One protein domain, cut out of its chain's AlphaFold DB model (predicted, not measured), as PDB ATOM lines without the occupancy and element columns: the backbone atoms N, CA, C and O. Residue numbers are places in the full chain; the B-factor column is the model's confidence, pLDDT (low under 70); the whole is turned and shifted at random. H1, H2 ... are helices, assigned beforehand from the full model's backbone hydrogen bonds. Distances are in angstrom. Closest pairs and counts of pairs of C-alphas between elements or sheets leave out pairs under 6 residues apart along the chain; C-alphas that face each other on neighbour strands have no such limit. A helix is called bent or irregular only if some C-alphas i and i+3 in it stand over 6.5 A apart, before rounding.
ATOM      1  N   PHE A 256      23.253 -26.087 -18.057       81.06
ATOM      2  CA  PHE A 256      22.834 -24.709 -18.337       81.06
ATOM      3  C   PHE A 256      21.318 -24.490 -18.197       81.06
ATOM      4  O   PHE A 256      20.803 -23.459 -18.640       81.06
ATOM      5  N   ALA A 257      20.573 -25.464 -17.668       86.50
ATOM      6  CA  ALA A 257      19.130 -25.340 -17.509       86.50
ATOM      7  C   ALA A 257      18.779 -24.256 -16.484       86.50
ATOM      8  O   ALA A 257      19.279 -24.264 -15.368       86.50
ATOM      9  N   ASN A 258      17.878 -23.349 -16.857       88.06
ATOM     10  CA  ASN A 258      17.340 -22.337 -15.952       88.06
ATOM     11  C   ASN A 258      15.954 -22.741 -15.420       88.06
ATOM     12  O   ASN A 258      15.335 -23.691 -15.908       88.06
ATOM     13  N   ALA A 259      15.439 -21.986 -14.450       91.12
ATOM     14  CA  ALA A 259      14.128 -22.223 -13.849       91.12
ATOM     15  C   ALA A 259      12.979 -22.357 -14.873       91.12
ATOM     16  O   ALA A 259      12.110 -23.205 -14.701       91.12
ATOM     17  N   GLU A 260      12.978 -21.576 -15.959       87.94
ATOM     18  CA  GLU A 260      11.943 -21.648 -17.005       87.94
ATOM     19  C   GLU A 260      12.005 -22.976 -17.776       87.94
ATOM     20  O   GLU A 260      10.984 -23.622 -18.013       87.94
ATOM     21  N   MET A 261      13.212 -23.428 -18.124       86.56
ATOM     22  CA  MET A 261      13.416 -24.719 -18.780       86.56
ATOM     23  C   MET A 261      13.010 -25.884 -17.878       86.56
ATOM     24  O   MET A 261      12.409 -26.843 -18.356       86.56
ATOM     25  N   LEU A 262      13.315 -25.794 -16.583       91.25
ATOM     26  CA  LEU A 262      12.932 -26.793 -15.587       91.25
ATOM     27  C   LEU A 262      11.416 -26.836 -15.397       91.25
ATOM     28  O   LEU A 262      10.837 -27.918 -15.380       91.25
ATOM     29  N   HIS A 263      10.764 -25.676 -15.350       91.56
ATOM     30  CA  HIS A 263       9.310 -25.570 -15.305       91.56
ATOM     31  C   HIS A 263       8.656 -26.235 -16.526       91.56
ATOM     32  O   HIS A 263       7.785 -27.094 -16.387       91.56
ATOM     33  N   GLN A 264       9.132 -25.922 -17.734       88.12
ATOM     34  CA  GLN A 264       8.625 -26.534 -18.963       88.12
ATOM     35  C   GLN A 264       8.878 -28.052 -18.999       88.12
ATOM     36  O   GLN A 264       7.999 -28.827 -19.375       88.12
ATOM     37  N   ALA A 265      10.053 -28.497 -18.551       89.06
ATOM     38  CA  ALA A 265      10.394 -29.908 -18.435       89.06
ATOM     39  C   ALA A 265       9.499 -30.663 -17.435       89.06
ATOM     40  O   ALA A 265       9.166 -31.827 -17.691       89.06
ATOM     41  N   MET A 266       9.109 -30.015 -16.330       92.19
ATOM     42  CA  MET A 266       8.157 -30.542 -15.349       92.19
ATOM     43  C   MET A 266       6.758 -30.664 -15.959       92.19
ATOM     44  O   MET A 266       6.165 -31.737 -15.873       92.19
ATOM     45  N   ILE A 267       6.269 -29.645 -16.674       91.50
ATOM     46  CA  ILE A 267       4.990 -29.720 -17.401       91.50
ATOM     47  C   ILE A 267       5.007 -30.847 -18.443       91.50
ATOM     48  O   ILE A 267       4.061 -31.626 -18.536       91.50
ATOM     49  N   GLU A 268       6.080 -30.983 -19.224       87.06
ATOM     50  CA  GLU A 268       6.158 -31.987 -20.290       87.06
ATOM     51  C   GLU A 268       6.147 -33.433 -19.785       87.06
ATOM     52  O   GLU A 268       5.653 -34.318 -20.492       87.06
ATOM     53  N   ARG A 269       6.716 -33.675 -18.598       88.81
ATOM     54  CA  ARG A 269       6.878 -35.017 -18.017       88.81
ATOM     55  C   ARG A 269       5.801 -35.350 -16.986       88.81
ATOM     56  O   ARG A 269       5.338 -36.484 -16.957       88.81
ATOM     57  N   PHE A 270       5.377 -34.379 -16.182       91.19
ATOM     58  CA  PHE A 270       4.406 -34.562 -15.102       91.19
ATOM     59  C   PHE A 270       3.060 -33.882 -15.356       91.19
ATOM     60  O   PHE A 270       2.085 -34.245 -14.713       91.19
ATOM     61  N   GLY A 271       2.953 -32.943 -16.294       92.31
ATOM     62  CA  GLY A 271       1.746 -32.140 -16.505       92.31
ATOM     63  C   GLY A 271       1.640 -30.945 -15.552       92.31
ATOM     64  O   GLY A 271       2.502 -30.734 -14.703       92.31
ATOM     65  N   GLU A 272       0.569 -30.167 -15.715       93.81
ATOM     66  CA  GLU A 272       0.355 -28.896 -15.001       93.81
ATOM     67  C   GLU A 272       0.386 -29.039 -13.463       93.81
ATOM     68  O   GLU A 272      -0.223 -29.991 -12.948       93.81
ATOM     69  N   PRO A 273       1.001 -28.082 -12.733       93.00
ATOM     70  CA  PRO A 273       1.084 -28.075 -11.270       93.00
ATOM     71  C   PRO A 273      -0.252 -28.336 -10.571       93.00
ATOM     72  O   PRO A 273      -0.321 -29.123  -9.632       93.00
ATOM     73  N   GLU A 274      -1.357 -27.760 -11.048       91.88
ATOM     74  CA  GLU A 274      -2.664 -27.903 -10.395       91.88
ATOM     75  C   GLU A 274      -3.238 -29.317 -10.521       91.88
ATOM     76  O   GLU A 274      -4.072 -29.733  -9.716       91.88
ATOM     77  N   LYS A 275      -2.815 -30.070 -11.542       89.75
ATOM     78  CA  LYS A 275      -3.268 -31.447 -11.775       89.75
ATOM     79  C   LYS A 275      -2.405 -32.461 -11.044       89.75
ATOM     80  O   LYS A 275      -2.903 -33.523 -10.665       89.75
ATOM     81  N   THR A 276      -1.118 -32.169 -10.890       88.06
ATOM     82  CA  THR A 276      -0.137 -33.131 -10.382       88.06
ATOM     83  C   THR A 276       0.507 -32.735  -9.066       88.06
ATOM     84  O   THR A 276       1.191 -33.564  -8.480       88.06
ATOM     85  N   GLY A 277       0.198 -31.561  -8.526       88.44
ATOM     86  CA  GLY A 277       0.491 -31.166  -7.150       88.44
ATOM     87  C   GLY A 277       1.955 -30.844  -6.860       88.44
ATOM     88  O   GLY A 277       2.334 -30.871  -5.692       88.44
ATOM     89  N   TRP A 278       2.779 -30.583  -7.880       93.69
ATOM     90  CA  TRP A 278       4.143 -30.085  -7.681       93.69
ATOM     91  C   TRP A 278       4.165 -28.556  -7.559       93.69
ATOM     92  O   TRP A 278       3.278 -27.879  -8.072       93.69
ATOM     93  N   ASP A 279       5.163 -28.014  -6.859       93.69
ATOM     94  CA  ASP A 279       5.325 -26.575  -6.619       93.69
ATOM     95  C   ASP A 279       6.259 -25.941  -7.658       93.69
ATOM     96  O   ASP A 279       7.469 -26.189  -7.675       93.69
ATOM     97  N   GLU A 280       5.699 -25.082  -8.508       93.62
ATOM     98  CA  GLU A 280       6.425 -24.341  -9.544       93.62
ATOM     99  C   GLU A 280       7.505 -23.397  -8.989       93.62
ATOM    100  O   GLU A 280       8.514 -23.143  -9.652       93.62
ATOM    101  N   ASN A 281       7.373 -22.942  -7.738       93.75
ATOM    102  CA  ASN A 281       8.353 -22.051  -7.112       93.75
ATOM    103  C   ASN A 281       9.688 -22.752  -6.822       93.75
ATOM    104  O   ASN A 281      10.702 -22.090  -6.579       93.75
ATOM    105  N   LEU A 282       9.718 -24.087  -6.864       95.19
ATOM    106  CA  LEU A 282      10.932 -24.868  -6.648       95.19
ATOM    107  C   LEU A 282      11.834 -24.931  -7.882       95.19
ATOM    108  O   LEU A 282      13.004 -25.270  -7.735       95.19
ATOM    109  N   CYS A 283      11.375 -24.523  -9.070       94.75
ATOM    110  CA  CYS A 283      12.197 -24.572 -10.282       94.75
ATOM    111  C   CYS A 283      13.493 -23.751 -10.169       94.75
ATOM    112  O   CYS A 283      14.519 -24.157 -10.711       94.75
ATOM    113  N   LYS A 284      13.495 -22.640  -9.414       95.06
ATOM    114  CA  LYS A 284      14.731 -21.881  -9.159       95.06
ATOM    115  C   LYS A 284      15.703 -22.629  -8.245       95.06
ATOM    116  O   LYS A 284      16.903 -22.617  -8.489       95.06
ATOM    117  N   LYS A 285      15.190 -23.329  -7.233       95.25
ATOM    118  CA  LYS A 285      16.011 -24.184  -6.365       95.25
ATOM    119  C   LYS A 285      16.523 -25.420  -7.098       95.25
ATOM    120  O   LYS A 285      17.571 -25.940  -6.741       95.25
ATOM    121  N   MET A 286      15.789 -25.909  -8.095       94.44
ATOM    122  CA  MET A 286      16.235 -26.992  -8.978       94.44
ATOM    123  C   MET A 286      17.415 -26.550  -9.840       94.44
ATOM    124  O   MET A 286      18.389 -27.283  -9.936       94.44
ATOM    125  N   GLU A 287      17.374 -25.336 -10.390       93.62
ATOM    126  CA  GLU A 287      18.521 -24.731 -11.081       93.62
ATOM    127  C   GLU A 287      19.744 -24.648 -10.151       93.62
ATOM    128  O   GLU A 287      20.797 -25.188 -10.469       93.62
ATOM    129  N   GLU A 288      19.586 -24.078  -8.951       93.38
ATOM    130  CA  GLU A 288      20.671 -23.975  -7.958       93.38
ATOM    131  C   GLU A 288      21.222 -25.348  -7.536       93.38
ATOM    132  O   GLU A 288      22.417 -25.505  -7.283       93.38
ATOM    133  N   LYS A 289      20.356 -26.366  -7.476       91.56
ATOM    134  CA  LYS A 289      20.741 -27.728  -7.107       91.56
ATOM    135  C   LYS A 289      21.546 -28.424  -8.206       91.56
ATOM    136  O   LYS A 289      22.441 -29.200  -7.882       91.56
ATOM    137  N   ILE A 290      21.277 -28.135  -9.483       89.62
ATOM    138  CA  ILE A 290      22.121 -28.600 -10.597       89.62
ATOM    139  C   ILE A 290      23.544 -28.055 -10.428       89.62
ATOM    140  O   ILE A 290      24.494 -28.837 -10.479       89.62
ATOM    141  N   ASP A 291      23.689 -26.754 -10.155       88.19
ATOM    142  CA  ASP A 291      24.996 -26.120  -9.931       88.19
ATOM    143  C   ASP A 291      25.740 -26.744  -8.739       88.19
ATOM    144  O   ASP A 291      26.935 -27.034  -8.820       88.19
ATOM    145  N   GLU A 292      25.033 -26.995  -7.636       87.88
ATOM    146  CA  GLU A 292      25.596 -27.658  -6.457       87.88
ATOM    147  C   GLU A 292      26.093 -29.071  -6.781       87.88
ATOM    148  O   GLU A 292      27.229 -29.415  -6.449       87.88
ATOM    149  N   HIS A 293      25.282 -29.878  -7.472       85.44
ATOM    150  CA  HIS A 293      25.678 -31.222  -7.887       85.44
ATOM    151  C   HIS A 293      26.932 -31.186  -8.774       85.44
ATOM    152  O   HIS A 293      27.861 -31.962  -8.547       85.44
ATOM    153  N   LEU A 294      27.024 -30.234  -9.705       83.88
ATOM    154  CA  LEU A 294      28.200 -30.067 -10.563       83.88
ATOM    155  C   LEU A 294      29.464 -29.711  -9.780       83.88
ATOM    156  O   LEU A 294      30.522 -30.287 -10.037       83.88
ATOM    157  N   LEU A 295      29.366 -28.802  -8.807       83.12
ATOM    158  CA  LEU A 295      30.494 -28.426  -7.946       83.12
ATOM    159  C   LEU A 295      31.006 -29.600  -7.103       83.12
ATOM    160  O   LEU A 295      32.200 -29.666  -6.805       83.12
ATOM    161  N   LEU A 296      30.119 -30.531  -6.747       80.19
ATOM    162  CA  LEU A 296      30.449 -31.755  -6.016       80.19
ATOM    163  C   LEU A 296      30.950 -32.890  -6.926       80.19
ATOM    164  O   LEU A 296      31.370 -33.931  -6.427       80.19
ATOM    165  N   GLY A 297      30.950 -32.701  -8.251       74.88
ATOM    166  CA  GLY A 297      31.312 -33.738  -9.222       74.88
ATOM    167  C   GLY A 297      30.217 -34.786  -9.447       74.88
ATOM    168  O   GLY A 297      30.477 -35.820 -10.065       74.88
ATOM    169  N   ASN A 298      28.996 -34.518  -8.981       73.31
ATOM    170  CA  ASN A 298      27.832 -35.370  -9.169       73.31
ATOM    171  C   ASN A 298      27.152 -35.017 -10.498       73.31
ATOM    172  O   ASN A 298      26.565 -33.949 -10.653       73.31
ATOM    173  N   SER A 299      27.225 -35.924 -11.474       69.81
ATOM    174  CA  SER A 299      26.528 -35.788 -12.756       69.81
ATOM    175  C   SER A 299      25.364 -36.774 -12.809       69.81
ATOM    176  O   SER A 299      25.573 -37.985 -12.910       69.81
ATOM    177  N   PHE A 300      24.137 -36.257 -12.716       77.81
ATOM    178  CA  PHE A 300      22.913 -37.053 -12.788       77.81
ATOM    179  C   PHE A 300      22.170 -36.818 -14.101       77.81
ATOM    180  O   PHE A 300      22.161 -35.721 -14.659       77.81
ATOM    181  N   ASN A 301      21.473 -37.847 -14.579       78.81
ATOM    182  CA  ASN A 301      20.630 -37.727 -15.763       78.81
ATOM    183  C   ASN A 301      19.218 -37.218 -15.415       78.81
ATOM    184  O   ASN A 301      18.304 -38.014 -15.176       78.81
ATOM    185  N   TYR A 302      19.017 -35.899 -15.459       87.00
ATOM    186  CA  TYR A 302      17.713 -35.262 -15.218       87.00
ATOM    187  C   TYR A 302      16.729 -35.365 -16.393       87.00
ATOM    188  O   TYR A 302      15.568 -34.994 -16.263       87.00
ATOM    189  N   ASN A 303      17.145 -35.886 -17.551       83.75
ATOM    190  CA  ASN A 303      16.291 -35.938 -18.746       83.75
ATOM    191  C   ASN A 303      15.191 -37.002 -18.679       83.75
ATOM    192  O   ASN A 303      14.290 -37.034 -19.522       83.75
ATOM    193  N   THR A 304      15.257 -37.861 -17.669       80.31
ATOM    194  CA  THR A 304      14.306 -38.939 -17.399       80.31
ATOM    195  C   THR A 304      13.244 -38.466 -16.407       80.31
ATOM    196  O   THR A 304      13.504 -37.568 -15.611       80.31
ATOM    197  N   ILE A 305      12.050 -39.072 -16.419       86.44
ATOM    198  CA  ILE A 305      11.000 -38.745 -15.437       86.44
ATOM    199  C   ILE A 305      11.523 -38.940 -14.006       86.44
ATOM    200  O   ILE A 305      11.367 -38.063 -13.164       86.44
ATOM    201  N   ILE A 306      12.208 -40.056 -13.750       83.50
ATOM    202  CA  ILE A 306      12.785 -40.370 -12.439       83.50
ATOM    203  C   ILE A 306      13.870 -39.355 -12.039       83.50
ATOM    204  O   ILE A 306      13.832 -38.831 -10.930       83.50
ATOM    205  N   GLY A 307      14.796 -39.037 -12.945       84.69
ATOM    206  CA  GLY A 307      15.861 -38.065 -12.687       84.69
ATOM    207  C   GLY A 307      15.335 -36.662 -12.398       84.69
ATOM    208  O   GLY A 307      15.826 -35.989 -11.495       84.69
ATOM    209  N   LEU A 308      14.300 -36.228 -13.121       89.62
ATOM    210  CA  LEU A 308      13.670 -34.937 -12.872       89.62
ATOM    211  C   LEU A 308      12.912 -34.910 -11.536       89.62
ATOM    212  O   LEU A 308      13.000 -33.923 -10.809       89.62
ATOM    213  N   ALA A 309      12.218 -35.999 -11.185       89.12
ATOM    214  CA  ALA A 309      11.573 -36.139  -9.878       89.12
ATOM    215  C   ALA A 309      12.578 -36.008  -8.725       89.12
ATOM    216  O   ALA A 309      12.287 -35.330  -7.746       89.12
ATOM    217  N   GLN A 310      13.773 -36.592  -8.848       84.50
ATOM    218  CA  GLN A 310      14.811 -36.413  -7.827       84.50
ATOM    219  C   GLN A 310      15.305 -34.999  -7.721       84.50
ATOM    220  O   GLN A 310      15.480 -34.517  -6.613       84.50
ATOM    221  N   LEU A 311      15.563 -34.341  -8.848       89.56
ATOM    222  CA  LEU A 311      15.997 -32.957  -8.795       89.56
ATOM    223  C   LEU A 311      14.969 -32.110  -8.035       89.56
ATOM    224  O   LEU A 311      15.336 -31.326  -7.169       89.56
ATOM    225  N   TYR A 312      13.684 -32.336  -8.308       92.25
ATOM    226  CA  TYR A 312      12.589 -31.691  -7.595       92.25
ATOM    227  C   TYR A 312      12.595 -32.014  -6.086       92.25
ATOM    228  O   TYR A 312      12.474 -31.104  -5.267       92.25
ATOM    229  N   GLU A 313      12.806 -33.274  -5.707       86.38
ATOM    230  CA  GLU A 313      12.910 -33.706  -4.305       86.38
ATOM    231  C   GLU A 313      14.129 -33.103  -3.584       86.38
ATOM    232  O   GLU A 313      13.991 -32.522  -2.508       86.38
ATOM    233  N   TYR A 314      15.311 -33.134  -4.206       83.88
ATOM    234  CA  TYR A 314      16.538 -32.513  -3.692       83.88
ATOM    235  C   TYR A 314      16.405 -31.000  -3.495       83.88
ATOM    236  O   TYR A 314      17.092 -30.409  -2.660       83.88
ATOM    237  N   SER A 315      15.513 -30.361  -4.246       89.31
ATOM    238  CA  SER A 315      15.186 -28.941  -4.110       89.31
ATOM    239  C   SER A 315      14.139 -28.643  -3.031       89.31
ATOM    240  O   SER A 315      13.775 -27.478  -2.839       89.31
ATOM    241  N   GLY A 316      13.692 -29.665  -2.295       85.75
ATOM    242  CA  GLY A 316      12.720 -29.572  -1.205       85.75
ATOM    243  C   GLY A 316      11.277 -29.863  -1.620       85.75
ATOM    244  O   GLY A 316      10.360 -29.504  -0.883       85.75
ATOM    245  N   GLY A 317      11.065 -30.455  -2.796       86.06
ATOM    246  CA  GLY A 317       9.752 -30.866  -3.279       86.06
ATOM    247  C   GLY A 317       9.306 -32.221  -2.727       86.06
ATOM    248  O   GLY A 317      10.125 -33.076  -2.405       86.06
ATOM    249  N   CYS A 318       7.993 -32.442  -2.660       84.44
ATOM    250  CA  CYS A 318       7.409 -33.736  -2.289       84.44
ATOM    251  C   CYS A 318       6.801 -34.420  -3.507       84.44
ATOM    252  O   CYS A 318       5.984 -33.819  -4.211       84.44
ATOM    253  N   ILE A 319       7.162 -35.681  -3.741       83.62
ATOM    254  CA  ILE A 319       6.590 -36.468  -4.833       83.62
ATOM    255  C   ILE A 319       5.127 -36.768  -4.513       83.62
ATOM    256  O   ILE A 319       4.811 -37.552  -3.623       83.62
ATOM    257  N   SER A 320       4.212 -36.148  -5.254       84.38
ATOM    258  CA  SER A 320       2.784 -36.403  -5.080       84.38
ATOM    259  C   SER A 320       2.402 -37.803  -5.571       84.38
ATOM    260  O   SER A 320       3.055 -38.384  -6.446       84.38
ATOM    261  N   SER A 321       1.258 -38.323  -5.121       78.88
ATOM    262  CA  SER A 321       0.728 -39.596  -5.631       78.88
ATOM    263  C   SER A 321       0.467 -39.570  -7.147       78.88
ATOM    264  O   SER A 321       0.526 -40.609  -7.804       78.88
ATOM    265  N   SER A 322       0.175 -38.399  -7.725       86.19
ATOM    266  CA  SER A 322       0.012 -38.233  -9.175       86.19
ATOM    267  C   SER A 322       1.350 -38.346  -9.904       86.19
ATOM    268  O   SER A 322       1.429 -39.041 -10.917       86.19
ATOM    269  N   MET A 323       2.410 -37.729  -9.371       84.38
ATOM    270  CA  MET A 323       3.764 -37.873  -9.912       84.38
ATOM    271  C   MET A 323       4.246 -39.321  -9.804       84.38
ATOM    272  O   MET A 323       4.743 -39.867 -10.784       84.38
ATOM    273  N   LEU A 324       4.022 -39.978  -8.662       81.62
ATOM    274  CA  LEU A 324       4.410 -41.374  -8.447       81.62
ATOM    275  C   LEU A 324       3.734 -42.327  -9.447       81.62
ATOM    276  O   LEU A 324       4.378 -43.228  -9.985       81.62
ATOM    277  N   LYS A 325       2.455 -42.103  -9.775       82.44
ATOM    278  CA  LYS A 325       1.756 -42.858 -10.833       82.44
ATOM    279  C   LYS A 325       2.407 -42.686 -12.205       82.44
ATOM    280  O   LYS A 325       2.539 -43.658 -12.940       82.44
ATOM    281  N   ILE A 326       2.834 -41.471 -12.548       85.31
ATOM    282  CA  ILE A 326       3.526 -41.200 -13.816       85.31
ATOM    283  C   ILE A 326       4.889 -41.901 -13.831       85.31
ATOM    284  O   ILE A 326       5.181 -42.653 -14.760       85.31
ATOM    285  N   ILE A 327       5.676 -41.732 -12.766       80.44
ATOM    286  CA  ILE A 327       6.999 -42.348 -12.582       80.44
ATOM    287  C   ILE A 327       6.940 -43.868 -12.749       80.44
ATOM    288  O   ILE A 327       7.746 -44.454 -13.470       80.44
ATOM    289  N   THR A 328       5.979 -44.510 -12.086       72.12
ATOM    290  CA  THR A 328       5.816 -45.969 -12.130       72.12
ATOM    291  C   THR A 328       5.376 -46.466 -13.507       72.12
ATOM    292  O   THR A 328       5.739 -47.578 -13.883       72.12
ATOM    293  N   SER A 329       4.659 -45.643 -14.280       73.19
ATOM    294  CA  SER A 329       4.174 -45.994 -15.620       73.19
ATOM    295  C   SER A 329       5.190 -45.814 -16.761       73.19
ATOM    296  O   SER A 329       5.046 -46.482 -17.782       73.19
ATOM    297  N   ASP A 330       6.208 -44.956 -16.603       67.31
ATOM    298  CA  ASP A 330       7.161 -44.576 -17.672       67.31
ATOM    299  C   ASP A 330       8.607 -45.046 -17.418       67.31
ATOM    300  O   ASP A 330       9.584 -44.468 -17.894       67.31
ATOM    301  N   SER A 331       8.791 -46.104 -16.630       62.59
ATOM    302  CA  SER A 331      10.131 -46.623 -16.365       62.59
ATOM    303  C   SER A 331      10.677 -47.438 -17.539       62.59
ATOM    304  O   SER A 331      10.062 -48.423 -17.949       62.59
TER     305      SER A 331
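What this domain is: This is residues 256 to 331 of the 460 residues of an uncharacterized protein of Moorea sp. SIO4A3 (UniProt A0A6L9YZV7). A small helical cluster: H1 and H3 meet near their first residues as a wide V, and H4 lies across its mouth, packed on the last residues of H1 and on H3. The last helix, H5, folds back beside H4, and the short H2 sits next to H5 at one end of the longest axis, while the later part of H3 and the link after it reach to the other end. The printed part has 76 residues with five named helices, H1 to H5 in that order along the chain, and no named strand; the class is all helix. It is compact, with a radius of gyration of the C-alphas of 11.6 A, and spans 33 by 24 by 18 A.

Where its parts are: H1, residues 259 to 270, begins with C-alpha 259 at (14.128, -22.223, -13.849) and is 15.8 A long from first to last C-alpha. H2 is residues 273 to 276, 5.3 A. H3, residues 280 to 295, is the longest at 24.5 A and ends with C-alpha 295 at (30.494, -28.426, -7.946). It is irregular, but only just: C-alphas 281 and 284 are 6.7 A apart, and its line is a rough one. H4 is residues 305 to 314, 14.4 A. H5, residues 321 to 329, is 12.4 A and ends with C-alpha 329 at (4.174, -45.994, -15.620).

How they stand to each other: H4 is the hub, touching H1, H3 and H5. H4 and H3 are about perpendicular at 89 degrees, with their closest C-alphas, those of Leu 311 and Met 286, 6.0 A apart. H1 only just touches H4, with 3 pairs of C-alphas within 8 A, through residues 266 to 270 alone; the closest C-alphas are those of Arg 269 and Ile 305, 6.1 A apart. Their lines stand at a steep tilt of 50 degrees, opposite ways. Residues 259 to 263 of H1 touch residues 280 to 287 of H3, the closest C-alphas being those of Ala 259 and Cys 283 at 4.7 A; the lines are only just about perpendicular, at 72 degrees. H4 and H5 form a helical hairpin at 37 degrees, only just steep, opposite ways; they only just touch, with 3 pairs within 8 A, closest at the C-alphas of Ile 305 and Ile 327, 6.1 A. H2 only just touches H5, with 3 pairs within 8 A; the C-alphas of Thr 276 and Ser 322 are the closest, at 5.2 A. H2 and H4 are apart, as are H3 and H5. Every O i to N i+4 pair is within hydrogen-bond range in H1, H4 and H5, and 10 of 12 in H3; H2 is too short for such a pair.

The domain as a whole: The two C-alphas farthest apart are those of Lys 275 and Gly 297, at 34.7 A. The printed part has no cut and no long link. The mean pLDDT of the printed part is 86.3; residues 299, 330 and 331 are under 70.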